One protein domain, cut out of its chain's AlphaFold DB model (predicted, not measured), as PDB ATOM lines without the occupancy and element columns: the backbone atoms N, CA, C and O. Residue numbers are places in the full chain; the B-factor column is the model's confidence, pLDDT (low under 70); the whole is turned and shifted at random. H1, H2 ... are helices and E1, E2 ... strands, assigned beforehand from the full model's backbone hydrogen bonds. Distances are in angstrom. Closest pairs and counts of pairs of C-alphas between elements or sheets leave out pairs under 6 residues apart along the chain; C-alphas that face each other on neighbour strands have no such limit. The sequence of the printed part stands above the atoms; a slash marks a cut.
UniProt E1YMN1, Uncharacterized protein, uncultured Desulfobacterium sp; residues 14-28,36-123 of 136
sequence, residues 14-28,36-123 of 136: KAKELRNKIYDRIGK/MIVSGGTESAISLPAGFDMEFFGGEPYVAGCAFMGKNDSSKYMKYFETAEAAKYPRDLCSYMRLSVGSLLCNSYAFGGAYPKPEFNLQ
ATOM      1  N   LYS A  14     -16.715 -42.437 -43.517       96.62
ATOM      2  CA  LYS A  14     -16.493 -43.090 -44.810       96.62
ATOM      3  C   LYS A  14     -15.029 -43.012 -45.244       96.62
ATOM      4  O   LYS A  14     -14.482 -44.000 -45.722       96.62
ATOM      5  N   ALA A  15     -14.370 -41.875 -45.030       95.12
ATOM      6  CA  ALA A  15     -12.949 -41.717 -45.325       95.12
ATOM      7  C   ALA A  15     -12.079 -42.698 -44.517       95.12
ATOM      8  O   ALA A  15     -11.180 -43.328 -45.075       95.12
ATOM      9  N   LYS A  16     -12.380 -42.886 -43.223       93.00
ATOM     10  CA  LYS A  16     -11.702 -43.883 -42.376       93.00
ATOM     11  C   LYS A  16     -11.936 -45.310 -42.863       93.00
ATOM     12  O   LYS A  16     -10.984 -46.077 -42.952       93.00
ATOM     13  N   GLU A  17     -13.178 -45.655 -43.201       95.88
ATOM     14  CA  GLU A  17     -13.526 -46.971 -43.754       95.88
ATOM     15  C   GLU A  17     -12.709 -47.268 -45.020       95.88
ATOM     16  O   GLU A  17     -12.075 -48.317 -45.117       95.88
ATOM     17  N   LEU A  18     -12.675 -46.326 -45.968       95.12
ATOM     18  CA  LEU A  18     -11.916 -46.467 -47.212       95.12
ATOM     19  C   LEU A  18     -10.411 -46.602 -46.949       95.12
ATOM     20  O   LEU A  18      -9.756 -47.439 -47.566       95.12
ATOM     21  N   ARG A  19      -9.864 -45.831 -46.002       92.31
ATOM     22  CA  ARG A  19      -8.448 -45.930 -45.622       92.31
ATOM     23  C   ARG A  19      -8.112 -47.291 -45.012       92.31
ATOM     24  O   ARG A  19      -7.100 -47.877 -45.379       92.31
ATOM     25  N   ASN A  20      -8.965 -47.806 -44.129       93.31
ATOM     26  CA  ASN A  20      -8.772 -49.123 -43.521       93.31
ATOM     27  C   ASN A  20      -8.829 -50.241 -44.567       93.31
ATOM     28  O   ASN A  20      -8.008 -51.151 -44.521       93.31
ATOM     29  N   LYS A  21      -9.735 -50.139 -45.550       93.88
ATOM     30  CA  LYS A  21      -9.803 -51.085 -46.674       93.88
ATOM     31  C   LYS A  21      -8.502 -51.135 -47.476       93.88
ATOM     32  O   LYS A  21      -8.086 -52.219 -47.857       93.88
ATOM     33  N   ILE A  22      -7.840 -49.998 -47.703       91.56
ATOM     34  CA  ILE A  22      -6.536 -49.970 -48.390       91.56
ATOM     35  C   ILE A  22      -5.490 -50.766 -47.597       91.56
ATOM     36  O   ILE A  22      -4.820 -51.623 -48.161       91.56
ATOM     37  N   TYR A  23      -5.373 -50.528 -46.288       92.56
ATOM     38  CA  TYR A  23      -4.379 -51.224 -45.465       92.56
ATOM     39  C   TYR A  23      -4.660 -52.720 -45.298       92.56
ATOM     40  O   TYR A  23      -3.707 -53.498 -45.241       92.56
ATOM     41  N   ASP A  24      -5.936 -53.115 -45.264       92.44
ATOM     42  CA  ASP A  24      -6.365 -54.516 -45.297       92.44
ATOM     43  C   ASP A  24      -5.974 -55.188 -46.621       92.44
ATOM     44  O   ASP A  24      -5.363 -56.255 -46.609       92.44
ATOM     45  N   ARG A  25      -6.223 -54.533 -47.766       91.12
ATOM     46  CA  ARG A  25      -5.790 -55.048 -49.076       91.12
ATOM     47  C   ARG A  25      -4.276 -55.190 -49.174       91.12
ATOM     48  O   ARG A  25      -3.822 -56.225 -49.635       91.12
ATOM     49  N   ILE A  26      -3.503 -54.211 -48.702       91.25
ATOM     50  CA  ILE A  26      -2.031 -54.294 -48.680       91.25
ATOM     51  C   ILE A  26      -1.566 -55.475 -47.813       91.25
ATOM     52  O   ILE A  26      -0.681 -56.229 -48.212       91.25
ATOM     53  N   GLY A  27      -2.176 -55.658 -46.636       89.81
ATOM     54  CA  GLY A  27      -1.861 -56.769 -45.738       89.81
ATOM     55  C   GLY A  27      -2.195 -58.140 -46.330       89.81
ATOM     56  O   GLY A  27      -1.433 -59.078 -46.129       89.81
ATOM     57  N   LYS A  28      -3.295 -58.250 -47.084       88.75
ATOM     58  CA  LYS A  28      -3.712 -59.482 -47.774       88.75
ATOM     59  C   LYS A  28      -2.928 -59.751 -49.053       88.75
ATOM     60  O   LYS A  28      -2.583 -60.898 -49.300       88.75
ATOM     61  N   MET A  36       1.160 -56.839 -57.420       69.94
ATOM     62  CA  MET A  36       2.449 -56.243 -57.119       69.94
ATOM     63  C   MET A  36       2.334 -55.069 -56.139       69.94
ATOM     64  O   MET A  36       1.569 -54.131 -56.374       69.94
ATOM     65  N   ILE A  37       3.065 -55.140 -55.023       77.38
ATOM     66  CA  ILE A  37       3.072 -54.080 -54.012       77.38
ATOM     67  C   ILE A  37       4.154 -53.072 -54.381       77.38
ATOM     68  O   ILE A  37       5.339 -53.407 -54.451       77.38
ATOM     69  N   VAL A  38       3.741 -51.822 -54.566       78.38
ATOM     70  CA  VAL A  38       4.632 -50.716 -54.919       78.38
ATOM     71  C   VAL A  38       4.807 -49.814 -53.717       78.38
ATOM     72  O   VAL A  38       3.826 -49.245 -53.245       78.38
ATOM     73  N   SER A  39       6.032 -49.648 -53.222       81.62
ATOM     74  CA  SER A  39       6.306 -48.644 -52.184       81.62
ATOM     75  C   SER A  39       6.775 -47.321 -52.788       81.62
ATOM     76  O   SER A  39       7.237 -47.304 -53.923       81.62
ATOM     77  N   GLY A  40       6.659 -46.215 -52.054       73.00
ATOM     78  CA  GLY A  40       7.168 -44.914 -52.486       73.00
ATOM     79  C   GLY A  40       6.922 -43.786 -51.484       73.00
ATOM     80  O   GLY A  40       6.280 -43.977 -50.440       73.00
ATOM     81  N   GLY A  41       7.425 -42.591 -51.819       72.75
ATOM     82  CA  GLY A  41       6.947 -41.324 -51.244       72.75
ATOM     83  C   GLY A  41       5.446 -41.152 -51.500       72.75
ATOM     84  O   GLY A  41       4.921 -41.719 -52.459       72.75
ATOM     85  N   THR A  42       4.720 -40.438 -50.641       74.19
ATOM     86  CA  THR A  42       3.249 -40.302 -50.770       74.19
ATOM     87  C   THR A  42       2.848 -39.669 -52.094       74.19
ATOM     88  O   THR A  42       1.817 -40.000 -52.671       74.19
ATOM     89  N   GLU A  43       3.699 -38.763 -52.548       71.31
ATOM     90  CA  GLU A  43       3.633 -37.971 -53.761       71.31
ATOM     91  C   GLU A  43       4.305 -38.630 -54.969       71.31
ATOM     92  O   GLU A  43       4.356 -38.043 -56.049       71.31
ATOM     93  N   SER A  44       4.802 -39.862 -54.811       69.50
ATOM     94  CA  SER A  44       5.251 -40.663 -55.951       69.50
ATOM     95  C   SER A  44       4.110 -40.876 -56.953       69.50
ATOM     96  O   SER A  44       2.962 -40.516 -56.703       69.50
ATOM     97  N   ALA A  45       4.425 -41.430 -58.124       77.19
ATOM     98  CA  ALA A  45       3.500 -41.582 -59.245       77.19
ATOM     99  C   ALA A  45       2.337 -42.561 -58.954       77.19
ATOM    100  O   ALA A  45       2.242 -43.614 -59.574       77.19
ATOM    101  N   ILE A  46       1.429 -42.209 -58.034       83.31
ATOM    102  CA  ILE A  46       0.304 -43.017 -57.538       83.31
ATOM    103  C   ILE A  46      -0.668 -43.438 -58.644       83.31
ATOM    104  O   ILE A  46      -1.381 -44.430 -58.499       83.31
ATOM    105  N   SER A  47      -0.678 -42.708 -59.761       86.12
ATOM    106  CA  SER A  47      -1.434 -43.057 -60.960       86.12
ATOM    107  C   SER A  47      -0.885 -44.300 -61.664       86.12
ATOM    108  O   SER A  47      -1.677 -45.038 -62.242       86.12
ATOM    109  N   LEU A  48       0.424 -44.572 -61.595       85.12
ATOM    110  CA  LEU A  48       1.025 -45.747 -62.231       85.12
ATOM    111  C   LEU A  48       0.540 -47.048 -61.571       85.12
ATOM    112  O   LEU A  48      -0.062 -47.849 -62.283       85.12
ATOM    113  N   PRO A  49       0.685 -47.265 -60.244       85.75
ATOM    114  CA  PRO A  49       0.128 -48.455 -59.606       85.75
ATOM    115  C   PRO A  49      -1.377 -48.599 -59.844       85.75
ATOM    116  O   PRO A  49      -1.847 -49.696 -60.124       85.75
ATOM    117  N   ALA A  50      -2.128 -47.493 -59.798       85.56
ATOM    118  CA  ALA A  50      -3.567 -47.522 -60.038       85.56
ATOM    119  C   ALA A  50      -3.920 -47.980 -61.465       85.56
ATOM    120  O   ALA A  50      -4.855 -48.757 -61.632       85.56
ATOM    121  N   GLY A  51      -3.171 -47.535 -62.480       88.19
ATOM    122  CA  GLY A  51      -3.399 -47.903 -63.881       88.19
ATOM    123  C   GLY A  51      -3.085 -49.365 -64.206       88.19
ATOM    124  O   GLY A  51      -3.658 -49.908 -65.146       88.19
ATOM    125  N   PHE A  52      -2.218 -50.010 -63.422       87.00
ATOM    126  CA  PHE A  52      -1.875 -51.427 -63.573       87.00
ATOM    127  C   PHE A  52      -2.492 -52.327 -62.494       87.00
ATOM    128  O   PHE A  52      -2.024 -53.445 -62.282       87.00
ATOM    129  N   ASP A  53      -3.520 -51.851 -61.788       86.94
ATOM    130  CA  ASP A  53      -4.206 -52.625 -60.752       86.94
ATOM    131  C   ASP A  53      -3.290 -53.120 -59.613       86.94
ATOM    132  O   ASP A  53      -3.581 -54.130 -58.973       86.94
ATOM    133  N   MET A  54      -2.212 -52.398 -59.315       87.31
ATOM    134  CA  MET A  54      -1.251 -52.708 -58.254       87.31
ATOM    135  C   MET A  54      -1.655 -52.075 -56.921       87.31
ATOM    136  O   MET A  54      -2.280 -51.010 -56.881       87.31
ATOM    137  N   GLU A  55      -1.274 -52.696 -55.803       89.56
ATOM    138  CA  GLU A  55      -1.499 -52.089 -54.490       89.56
ATOM    139  C   GLU A  55      -0.352 -51.125 -54.165       89.56
ATOM    140  O   GLU A  55       0.825 -51.489 -54.141       89.56
ATOM    141  N   PHE A  56      -0.700 -49.866 -53.900       88.81
ATOM    142  CA  PHE A  56       0.276 -48.839 -53.561       88.81
ATOM    143  C   PHE A  56       0.459 -48.724 -52.047       88.81
ATOM    144  O   PHE A  56      -0.444 -48.311 -51.314       88.81
ATOM    145  N   PHE A  57       1.664 -49.037 -51.582       89.25
ATOM    146  CA  PHE A  57       2.076 -48.906 -50.198       89.25
ATOM    147  C   PHE A  57       2.801 -47.577 -49.949       89.25
ATOM    148  O   PHE A  57       4.032 -47.491 -49.913       89.25
ATOM    149  N   GLY A  58       2.004 -46.526 -49.746       88.44
ATOM    150  CA  GLY A  58       2.504 -45.193 -49.410       88.44
ATOM    151  C   GLY A  58       3.229 -45.183 -48.063       88.44
ATOM    152  O   GLY A  58       2.616 -45.426 -47.019       88.44
ATOM    153  N   GLY A  59       4.527 -44.866 -48.077       85.62
ATOM    154  CA  GLY A  59       5.378 -44.978 -46.894       85.62
ATOM    155  C   GLY A  59       5.019 -43.997 -45.776       85.62
ATOM    156  O   GLY A  59       4.967 -44.388 -44.613       85.62
ATOM    157  N   GLU A  60       4.742 -42.732 -46.099       87.38
ATOM    158  CA  GLU A  60       4.485 -41.694 -45.086       87.38
ATOM    159  C   GLU A  60       3.104 -41.811 -44.420       87.38
ATOM    160  O   GLU A  60       3.034 -41.723 -43.192       87.38
ATOM    161  N   PRO A  61       2.002 -42.087 -45.149       89.69
ATOM    162  CA  PRO A  61       0.695 -42.289 -44.538       89.69
ATOM    163  C   PRO A  61       0.684 -43.554 -43.679       89.69
ATOM    164  O   PRO A  61       0.015 -43.585 -42.643       89.69
ATOM    165  N   TYR A  62       1.451 -44.577 -44.075       91.56
ATOM    166  CA  TYR A  62       1.648 -45.775 -43.269       91.56
ATOM    167  C   TYR A  62       2.302 -45.446 -41.925       91.56
ATOM    168  O   TYR A  62       1.754 -45.788 -40.877       91.56
ATOM    169  N   VAL A  63       3.438 -44.742 -41.923       92.00
ATOM    170  CA  VAL A  63       4.144 -44.429 -40.669       92.00
ATOM    171  C   VAL A  63       3.456 -43.354 -39.830       92.00
ATOM    172  O   VAL A  63       3.610 -43.366 -38.610       92.00
ATOM    173  N   ALA A  64       2.617 -42.499 -40.423       92.94
ATOM    174  CA  ALA A  64       1.660 -41.697 -39.662       92.94
ATOM    175  C   ALA A  64       0.692 -42.601 -38.870       92.94
ATOM    176  O   ALA A  64       0.397 -42.339 -37.702       92.94
ATOM    177  N   GLY A  65       0.262 -43.714 -39.475       92.94
ATOM    178  CA  GLY A  65      -0.460 -44.796 -38.804       92.94
ATOM    179  C   GLY A  65       0.359 -45.468 -37.698       92.94
ATOM    180  O   GLY A  65      -0.161 -45.649 -36.598       92.94
ATOM    181  N   CYS A  66       1.646 -45.761 -37.928       93.81
ATOM    182  CA  CYS A  66       2.552 -46.275 -36.888       93.81
ATOM    183  C   CYS A  66       2.665 -45.316 -35.691       93.81
ATOM    184  O   CYS A  66       2.645 -45.751 -34.543       93.81
ATOM    185  N   ALA A  67       2.761 -44.008 -35.942       94.12
ATOM    186  CA  ALA A  67       2.795 -43.009 -34.878       94.12
ATOM    187  C   ALA A  67       1.465 -42.946 -34.114       94.12
ATOM    188  O   ALA A  67       1.456 -42.867 -32.886       94.12
ATOM    189  N   PHE A  68       0.332 -43.042 -34.818       93.75
ATOM    190  CA  PHE A  68      -0.983 -43.101 -34.184       93.75
ATOM    191  C   PHE A  68      -1.170 -44.370 -33.339       93.75
ATOM    192  O   PHE A  68      -1.719 -44.286 -32.241       93.75
ATOM    193  N   MET A  69      -0.670 -45.521 -33.805       92.56
ATOM    194  CA  MET A  69      -0.651 -46.781 -33.052       92.56
ATOM    195  C   MET A  69       0.035 -46.614 -31.691       92.56
ATOM    196  O   MET A  69      -0.441 -47.189 -30.718       92.56
ATOM    197  N   GLY A  70       1.062 -45.762 -31.581       91.75
ATOM    198  CA  GLY A  70       1.747 -45.470 -30.318       91.75
ATOM    199  C   GLY A  70       0.849 -44.924 -29.200       91.75
ATOM    200  O   GLY A  70       1.220 -45.016 -28.033       91.75
ATOM    201  N   LYS A  71      -0.350 -44.411 -29.518       92.81
ATOM    202  CA  LYS A  71      -1.355 -44.042 -28.502       92.81
ATOM    203  C   LYS A  71      -1.937 -45.247 -27.765       92.81
ATOM    204  O   LYS A  71      -2.329 -45.109 -26.613       92.81
ATOM    205  N   ASN A  72      -2.017 -46.391 -28.443       91.44
ATOM    206  CA  ASN A  72      -2.630 -47.615 -27.928       91.44
ATOM    207  C   ASN A  72      -1.581 -48.684 -27.587       91.44
ATOM    208  O   ASN A  72      -1.799 -49.483 -26.688       91.44
ATOM    209  N   ASP A  73      -0.452 -48.693 -28.297       93.44
ATOM    210  CA  ASP A  73       0.663 -49.618 -28.098       93.44
ATOM    211  C   ASP A  73       1.992 -48.859 -28.216       93.44
ATOM    212  O   ASP A  73       2.675 -48.852 -29.247       93.44
ATOM    213  N   SER A  74       2.339 -48.165 -27.133       95.06
ATOM    214  CA  SER A  74       3.590 -47.414 -27.025       95.06
ATOM    215  C   SER A  74       4.814 -48.328 -27.094       95.06
ATOM    216  O   SER A  74       5.850 -47.915 -27.610       95.06
ATOM    217  N   SER A  75       4.689 -49.581 -26.643       95.00
ATOM    218  CA  SER A  75       5.783 -50.553 -26.635       95.00
ATOM    219  C   SER A  75       6.223 -50.924 -28.051       95.00
ATOM    220  O   SER A  75       7.405 -50.830 -28.386       95.00
ATOM    221  N   LYS A  76       5.268 -51.241 -28.933       93.62
ATOM    222  CA  LYS A  76       5.534 -51.553 -30.340       93.62
ATOM    223  C   LYS A  76       6.045 -50.334 -31.102       93.62
ATOM    224  O   LYS A  76       6.939 -50.463 -31.935       93.62
ATOM    225  N   TYR A  77       5.521 -49.148 -30.793       95.75
ATOM    226  CA  TYR A  77       6.004 -47.886 -31.353       95.75
ATOM    227  C   TYR A  77       7.473 -47.613 -30.992       95.75
ATOM    228  O   TYR A  77       8.275 -47.326 -31.881       95.75
ATOM    229  N   MET A  78       7.850 -47.756 -29.718       97.00
ATOM    230  CA  MET A  78       9.233 -47.550 -29.273       97.00
ATOM    231  C   MET A  78      10.183 -48.607 -29.833       97.00
ATOM    232  O   MET A  78      11.259 -48.255 -30.320       97.00
ATOM    233  N   LYS A  79       9.743 -49.869 -29.892       96.81
ATOM    234  CA  LYS A  79      10.513 -50.965 -30.492       96.81
ATOM    235  C   LYS A  79      10.959 -50.653 -31.923       96.81
ATOM    236  O   LYS A  79      12.066 -51.024 -32.309       96.81
ATOM    237  N   TYR A  80      10.142 -49.958 -32.720       96.81
ATOM    238  CA  TYR A  80      10.544 -49.562 -34.073       96.81
ATOM    239  C   TYR A  80      11.724 -48.581 -34.064       96.81
ATOM    240  O   TYR A  80      12.683 -48.789 -34.806       96.81
ATOM    241  N   PHE A  81      11.709 -47.555 -33.208       97.06
ATOM    242  CA  PHE A  81      12.852 -46.642 -33.088       97.06
ATOM    243  C   PHE A  81      14.109 -47.358 -32.616       97.06
ATOM    244  O   PHE A  81      15.158 -47.217 -33.241       97.06
ATOM    245  N   GLU A  82      13.989 -48.159 -31.560       97.50
ATOM    246  CA  GLU A  82      15.107 -48.913 -30.992       97.50
ATOM    247  C   GLU A  82      15.723 -49.860 -32.024       97.50
ATOM    248  O   GLU A  82      16.942 -49.950 -32.132       97.50
ATOM    249  N   THR A  83      14.893 -50.506 -32.847       96.94
ATOM    250  CA  THR A  83      15.359 -51.408 -33.907       96.94
ATOM    251  C   THR A  83      16.101 -50.655 -35.010       96.94
ATOM    252  O   THR A  83      17.154 -51.107 -35.461       96.94
ATOM    253  N   ALA A  84      15.597 -49.492 -35.434       95.81
ATOM    254  CA  ALA A  84      16.295 -48.662 -36.414       95.81
ATOM    255  C   ALA A  84      17.658 -48.189 -35.875       95.81
ATOM    256  O   ALA A  84      18.674 -48.287 -36.563       95.81
ATOM    257  N   GLU A  85      17.707 -47.738 -34.623       95.56
ATOM    258  CA  GLU A  85      18.945 -47.294 -33.972       95.56
ATOM    259  C   GLU A  85      19.942 -48.442 -33.756       95.56
ATOM    260  O   GLU A  85      21.142 -48.277 -33.994       95.56
ATOM    261  N   ALA A  86      19.459 -49.628 -33.373       96.62
ATOM    262  CA  ALA A  86      20.273 -50.837 -33.263       96.62
ATOM    263  C   ALA A  86      20.913 -51.209 -34.611       96.62
ATOM    264  O   ALA A  86      22.087 -51.583 -34.656       96.62
ATOM    265  N   ALA A  87      20.185 -50.999 -35.713       95.62
ATOM    266  CA  ALA A  87      20.675 -51.142 -37.082       95.62
ATOM    267  C   ALA A  87      21.536 -49.957 -37.575       95.62
ATOM    268  O   ALA A  87      21.823 -49.859 -38.766       95.62
ATOM    269  N   LYS A  88      21.981 -49.077 -36.666       94.62
ATOM    270  CA  LYS A  88      22.881 -47.936 -36.923       94.62
ATOM    271  C   LYS A  88      22.289 -46.835 -37.807       94.62
ATOM    272  O   LYS A  88      23.035 -46.014 -38.337       94.62
ATOM    273  N   TYR A  89      20.964 -46.762 -37.915       91.31
ATOM    274  CA  TYR A  89      20.300 -45.597 -38.495       91.31
ATOM    275  C   TYR A  89      20.365 -44.435 -37.490       91.31
ATOM    276  O   TYR A  89      19.991 -44.623 -36.328       91.31
ATOM    277  N   PRO A  90      20.848 -43.244 -37.885       91.75
ATOM    278  CA  PRO A  90      21.092 -42.177 -36.927       91.75
ATOM    279  C   PRO A  90      19.788 -41.535 -36.434       91.75
ATOM    280  O   PRO A  90      18.760 -41.512 -37.118       91.75
ATOM    281  N   ARG A  91      19.817 -41.039 -35.190       91.88
ATOM    282  CA  ARG A  91      18.640 -40.480 -34.497       91.88
ATOM    283  C   ARG A  91      18.137 -39.168 -35.100       91.88
ATOM    284  O   ARG A  91      16.970 -38.829 -34.906       91.88
ATOM    285  N   ASP A  92      19.002 -38.455 -35.808       92.19
ATOM    286  CA  ASP A  92      18.698 -37.212 -36.519       92.19
ATOM    287  C   ASP A  92      17.874 -37.439 -37.798       92.19
ATOM    288  O   ASP A  92      17.324 -36.490 -38.358       92.19
ATOM    289  N   LEU A  93      17.699 -38.695 -38.227       89.69
ATOM    290  CA  LEU A  93      16.748 -39.026 -39.276       89.69
ATOM    291  C   LEU A  93      15.323 -38.656 -38.867       89.69
ATOM    292  O   LEU A  93      14.898 -38.830 -37.714       89.69
ATOM    293  N   CYS A  94      14.549 -38.242 -39.875       89.94
ATOM    294  CA  CYS A  94      13.115 -38.017 -39.754       89.94
ATOM    295  C   CYS A  94      12.450 -39.186 -39.009       89.94
ATOM    296  O   CYS A  94      12.712 -40.357 -39.294       89.94
ATOM    297  N   SER A  95      11.579 -38.883 -38.049       91.38
ATOM    298  CA  SER A  95      10.907 -39.907 -37.242       91.38
ATOM    299  C   SER A  95      10.135 -40.908 -38.107       91.38
ATOM    300  O   SER A  95      10.140 -42.101 -37.818       91.38
ATOM    301  N   TYR A  96       9.561 -40.446 -39.220       90.69
ATOM    302  CA  TYR A  96       8.864 -41.277 -40.201       90.69
ATOM    303  C   TYR A  96       9.797 -42.312 -40.839       90.69
ATOM    304  O   TYR A  96       9.407 -43.460 -41.032       90.69
ATOM    305  N   MET A  97      11.052 -41.941 -41.101       88.94
ATOM    306  CA  MET A  97      12.066 -42.858 -41.623       88.94
ATOM    307  C   MET A  97      12.427 -43.931 -40.608       88.94
ATOM    308  O   MET A  97      12.400 -45.116 -40.931       88.94
ATOM    309  N   ARG A  98      12.717 -43.524 -39.371       92.69
ATOM    310  CA  ARG A  98      13.075 -44.462 -38.301       92.69
ATOM    311  C   ARG A  98      11.937 -45.434 -37.997       92.69
ATOM    312  O   ARG A  98      12.187 -46.623 -37.855       92.69
ATOM    313  N   LEU A  99      10.688 -44.965 -37.998       94.25
ATOM    314  CA  LEU A  99       9.512 -45.828 -37.861       94.25
ATOM    315  C   LEU A  99       9.342 -46.788 -39.043       94.25
ATOM    316  O   LEU A  99       9.015 -47.951 -38.828       94.25
ATOM    317  N   SER A 100       9.560 -46.320 -40.275       91.00
ATOM    318  CA  SER A 100       9.464 -47.153 -41.481       91.00
ATOM    319  C   SER A 100      10.497 -48.280 -41.459       91.00
ATOM    320  O   SER A 100      10.141 -49.453 -41.556       91.00
ATOM    321  N   VAL A 101      11.765 -47.921 -41.244       91.56
ATOM    322  CA  VAL A 101      12.890 -48.856 -41.156       91.56
ATOM    323  C   VAL A 101      12.705 -49.807 -39.978       91.56
ATOM    324  O   VAL A 101      12.845 -51.012 -40.141       91.56
ATOM    325  N   GLY A 102      12.330 -49.300 -38.806       94.88
ATOM    326  CA  GLY A 102      12.068 -50.122 -37.628       94.88
ATOM    327  C   GLY A 102      10.962 -51.150 -37.849       94.88
ATOM    328  O   GLY A 102      11.120 -52.315 -37.498       94.88
ATOM    329  N   SER A 103       9.865 -50.732 -38.480       94.44
ATOM    330  CA  SER A 103       8.748 -51.601 -38.856       94.44
ATOM    331  C   SER A 103       9.165 -52.690 -39.852       94.44
ATOM    332  O   SER A 103       8.795 -53.849 -39.662       94.44
ATOM    333  N   LEU A 104       9.965 -52.334 -40.862       92.94
ATOM    334  CA  LEU A 104      10.551 -53.272 -41.823       92.94
ATOM    335  C   LEU A 104      11.469 -54.287 -41.126       92.94
ATOM    336  O   LEU A 104      11.285 -55.491 -41.283       92.94
ATOM    337  N   LEU A 105      12.425 -53.812 -40.326       94.81
ATOM    338  CA  LEU A 105      13.416 -54.647 -39.639       94.81
ATOM    339  C   LEU A 105      12.788 -55.562 -38.580       94.81
ATOM    340  O   LEU A 105      13.228 -56.692 -38.399       94.81
ATOM    341  N   CYS A 106      11.730 -55.104 -37.909       94.94
ATOM    342  CA  CYS A 106      10.938 -55.937 -37.002       94.94
ATOM    343  C   CYS A 106      10.039 -56.944 -37.731       94.94
ATOM    344  O   CYS A 106       9.336 -57.698 -37.059       94.94
ATOM    345  N   ASN A 107       9.983 -56.900 -39.068       94.62
ATOM    346  CA  ASN A 107       9.000 -57.598 -39.886       94.62
ATOM    347  C   ASN A 107       7.571 -57.443 -39.332       94.62
ATOM    348  O   ASN A 107       6.845 -58.419 -39.155       94.62
ATOM    349  N   SER A 108       7.175 -56.216 -38.987       93.81
ATOM    350  CA  SER A 108       5.901 -55.957 -38.316       93.81
ATOM    351  C   SER A 108       5.111 -54.864 -39.009       93.81
ATOM    352  O   SER A 108       5.616 -53.764 -39.229       93.81
ATOM    353  N   TYR A 109       3.847 -55.150 -39.310       93.12
ATOM    354  CA  TYR A 109       2.909 -54.203 -39.898       93.12
ATOM    355  C   TYR A 109       2.029 -53.569 -38.816       93.12
ATOM    356  O   TYR A 109       1.488 -54.255 -37.938       93.12
ATOM    357  N   ALA A 110       1.876 -52.242 -38.849       93.06
ATOM    358  CA  ALA A 110       1.068 -51.515 -37.865       93.06
ATOM    359  C   ALA A 110      -0.414 -51.922 -37.890       93.06
ATOM    360  O   ALA A 110      -1.069 -51.885 -36.853       93.06
ATOM    361  N   PHE A 111      -0.915 -52.372 -39.044       92.31
ATOM    362  CA  PHE A 111      -2.297 -52.825 -39.215       92.31
ATOM    363  C   PHE A 111      -2.458 -54.357 -39.118       92.31
ATOM    364  O   PHE A 111      -3.549 -54.860 -39.363       92.31
ATOM    365  N   GLY A 112      -1.407 -55.088 -38.715       90.88
ATOM    366  CA  GLY A 112      -1.472 -56.512 -38.353       90.88
ATOM    367  C   GLY A 112      -0.592 -57.448 -39.194       90.88
ATOM    368  O   GLY A 112      -0.503 -57.338 -40.412       90.88
ATOM    369  N   GLY A 113       0.046 -58.423 -38.546       91.12
ATOM    370  CA  GLY A 113       0.905 -59.405 -39.218       91.12
ATOM    371  C   GLY A 113       2.283 -58.868 -39.631       91.12
ATOM    372  O   GLY A 113       2.776 -57.877 -39.083       91.12
ATOM    373  N   ALA A 114       2.910 -59.571 -40.578       92.31
ATOM    374  CA  ALA A 114       4.257 -59.295 -41.076       92.31
ATOM    375  C   ALA A 114       4.323 -58.041 -41.966       92.31
ATOM    376  O   ALA A 114       3.316 -57.633 -42.549       92.31
ATOM    377  N   TYR A 115       5.500 -57.431 -42.099       91.25
ATOM    378  CA  TYR A 115       5.664 -56.248 -42.947       91.25
ATOM    379  C   TYR A 115       5.347 -56.586 -44.421       91.25
ATOM    380  O   TYR A 115       5.860 -57.584 -44.931       91.25
ATOM    381  N   PRO A 116       4.513 -55.797 -45.127       89.75
ATOM    382  CA  PRO A 116       4.218 -56.044 -46.536       89.75
ATOM    383  C   PRO A 116       5.441 -55.681 -47.385       89.75
ATOM    384  O   PRO A 116       5.768 -54.505 -47.548       89.75
ATOM    385  N   LYS A 117       6.150 -56.695 -47.895       85.50
ATOM    386  CA  LYS A 117       7.357 -56.499 -48.706       85.50
ATOM    387  C   LYS A 117       6.965 -56.027 -50.116       85.50
ATOM    388  O   LYS A 117       6.310 -56.788 -50.825       85.50
ATOM    389  N   PRO A 118       7.345 -54.807 -50.533       86.06
ATOM    390  CA  PRO A 118       7.122 -54.353 -51.901       86.06
ATOM    391  C   PRO A 118       8.012 -55.116 -52.892       86.06
ATOM    392  O   PRO A 118       9.147 -55.458 -52.561       86.06
ATOM    393  N   GLU A 119       7.520 -55.337 -54.113       85.31
ATOM    394  CA  GLU A 119       8.316 -55.922 -55.207       85.31
ATOM    395  C   GLU A 119       9.194 -54.862 -55.882       85.31
ATOM    396  O   GLU A 119      10.305 -55.158 -56.317       85.31
ATOM    397  N   PHE A 120       8.739 -53.606 -55.913       81.62
ATOM    398  CA  PHE A 120       9.556 -52.467 -56.325       81.62
ATOM    399  C   PHE A 120       9.195 -51.188 -55.560       81.62
ATOM    400  O   PHE A 120       8.127 -51.059 -54.956       81.62
ATOM    401  N   ASN A 121      10.121 -50.228 -55.573       83.69
ATOM    402  CA  ASN A 121       9.993 -48.960 -54.866       83.69
ATOM    403  C   ASN A 121      10.110 -47.784 -55.849       83.69
ATOM    404  O   ASN A 121      11.147 -47.597 -56.484       83.69
ATOM    405  N   LEU A 122       9.043 -46.993 -55.962       81.06
ATOM    406  CA  LEU A 122       8.989 -45.730 -56.690       81.06
ATOM    407  C   LEU A 122       9.339 -44.583 -55.742       81.06
ATOM    408  O   LEU A 122       8.475 -43.895 -55.196       81.06
ATOM    409  N   GLN A 123      10.637 -44.377 -55.548       74.56
ATOM    410  CA  GLN A 123      11.139 -43.321 -54.681       74.56
ATOM    411  C   GLN A 123      11.462 -42.051 -55.480       74.56
ATOM    412  O   GLN A 123      12.316 -42.048 -56.365       74.56
TER     413      GLN A 123
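AT A GLANCE: This is residues 14 to 28 and 36 to 123 of the 136 residues of an uncharacterized protein of uncultured Desulfobacterium sp (UniProt E1YMN1). A small sheet of three parallel strands makes one end of the domain, with the short helix H2 over one face and H1 grazing the sheet with residues 22 to 27; at the other end H3, H4 and H5 form a cluster in which H5 crosses both H3 and H4 nearly at right angles. H3 leads straight from the sheet into this cluster, and residues 106 to 119 lead back from H5 to the last strand. The printed part has 103 residues, with five named helices and three named strands in the order H1, E1, H2, E2, H3, H4, H5, E3; the sheet order is E2, E1, E3, and the class is mostly helix. The whole is compact, with a radius of gyration of the C-alphas of 13.6 A and spans of 38 by 28 by 21 A.

HOW THE PARTS SIT: Start at inner strand E1, residues 37 to 40. Edge strand E2, residues 55 to 58, is its parallel neighbour at 25 degrees, with N 57 and O 38 2.7 A apart, within hydrogen-bond range. Edge strand E3, residues 120 to 122, is also parallel to E1, at 34 degrees, with N 122 and O 39 2.7 A apart, within that range. H2, residues 47 to 51, lies over E1 at a height over the sheet of 9.4 A; E1, H2 and E2 make a strand-helix-strand unit, two parallel neighbour strands with a helix between, and its crossover is right-handed. H1, residues 14 to 28, only grazes the sheet; its closest C-alpha to E2 is that of Ile 26, 6.2 A from that of Glu 55. H3, residues 59 to 69, and H5, residues 95 to 105, touch about perpendicular at 90 degrees, their closest C-alphas being those of Val 63 and Tyr 96, 5.7 A apart. H4, residues 74 to 86, touches H5 about perpendicular at 84 degrees, with the C-alphas of Tyr 80 and Gly 102 closest at 3.9 A. Every O i to N i+4 pair is within hydrogen-bond range in H1, H2, H3 and H5; in H4 8 of 9 are.

IN THESE COORDINATES: Find C-alpha 37 at (3.072, -54.080, -54.012), where E1 begins its 10.2 A; E2 covers 9.5 A. Look for C-alpha 14 at (-16.493, -43.090, -44.810), where H1 begins its 21.0 A. H3 covers 15.2 A, H4 18.1 A and H5 15.1 A, and E3 ends at C-alpha 122, (8.989, -45.730, -56.690).

THE WHOLE: The C-alphas of Lys 14 and Lys 88, the two farthest apart, are 40.4 A apart. Residues 29 to 35 are cut out, and C-alphas 28 and 36 stand 11.7 A apart across the cut. The link from H5 to E3, 14 residues, is long. The mean pLDDT of the printed part is 89.7, with residues 36 and 44 under 70.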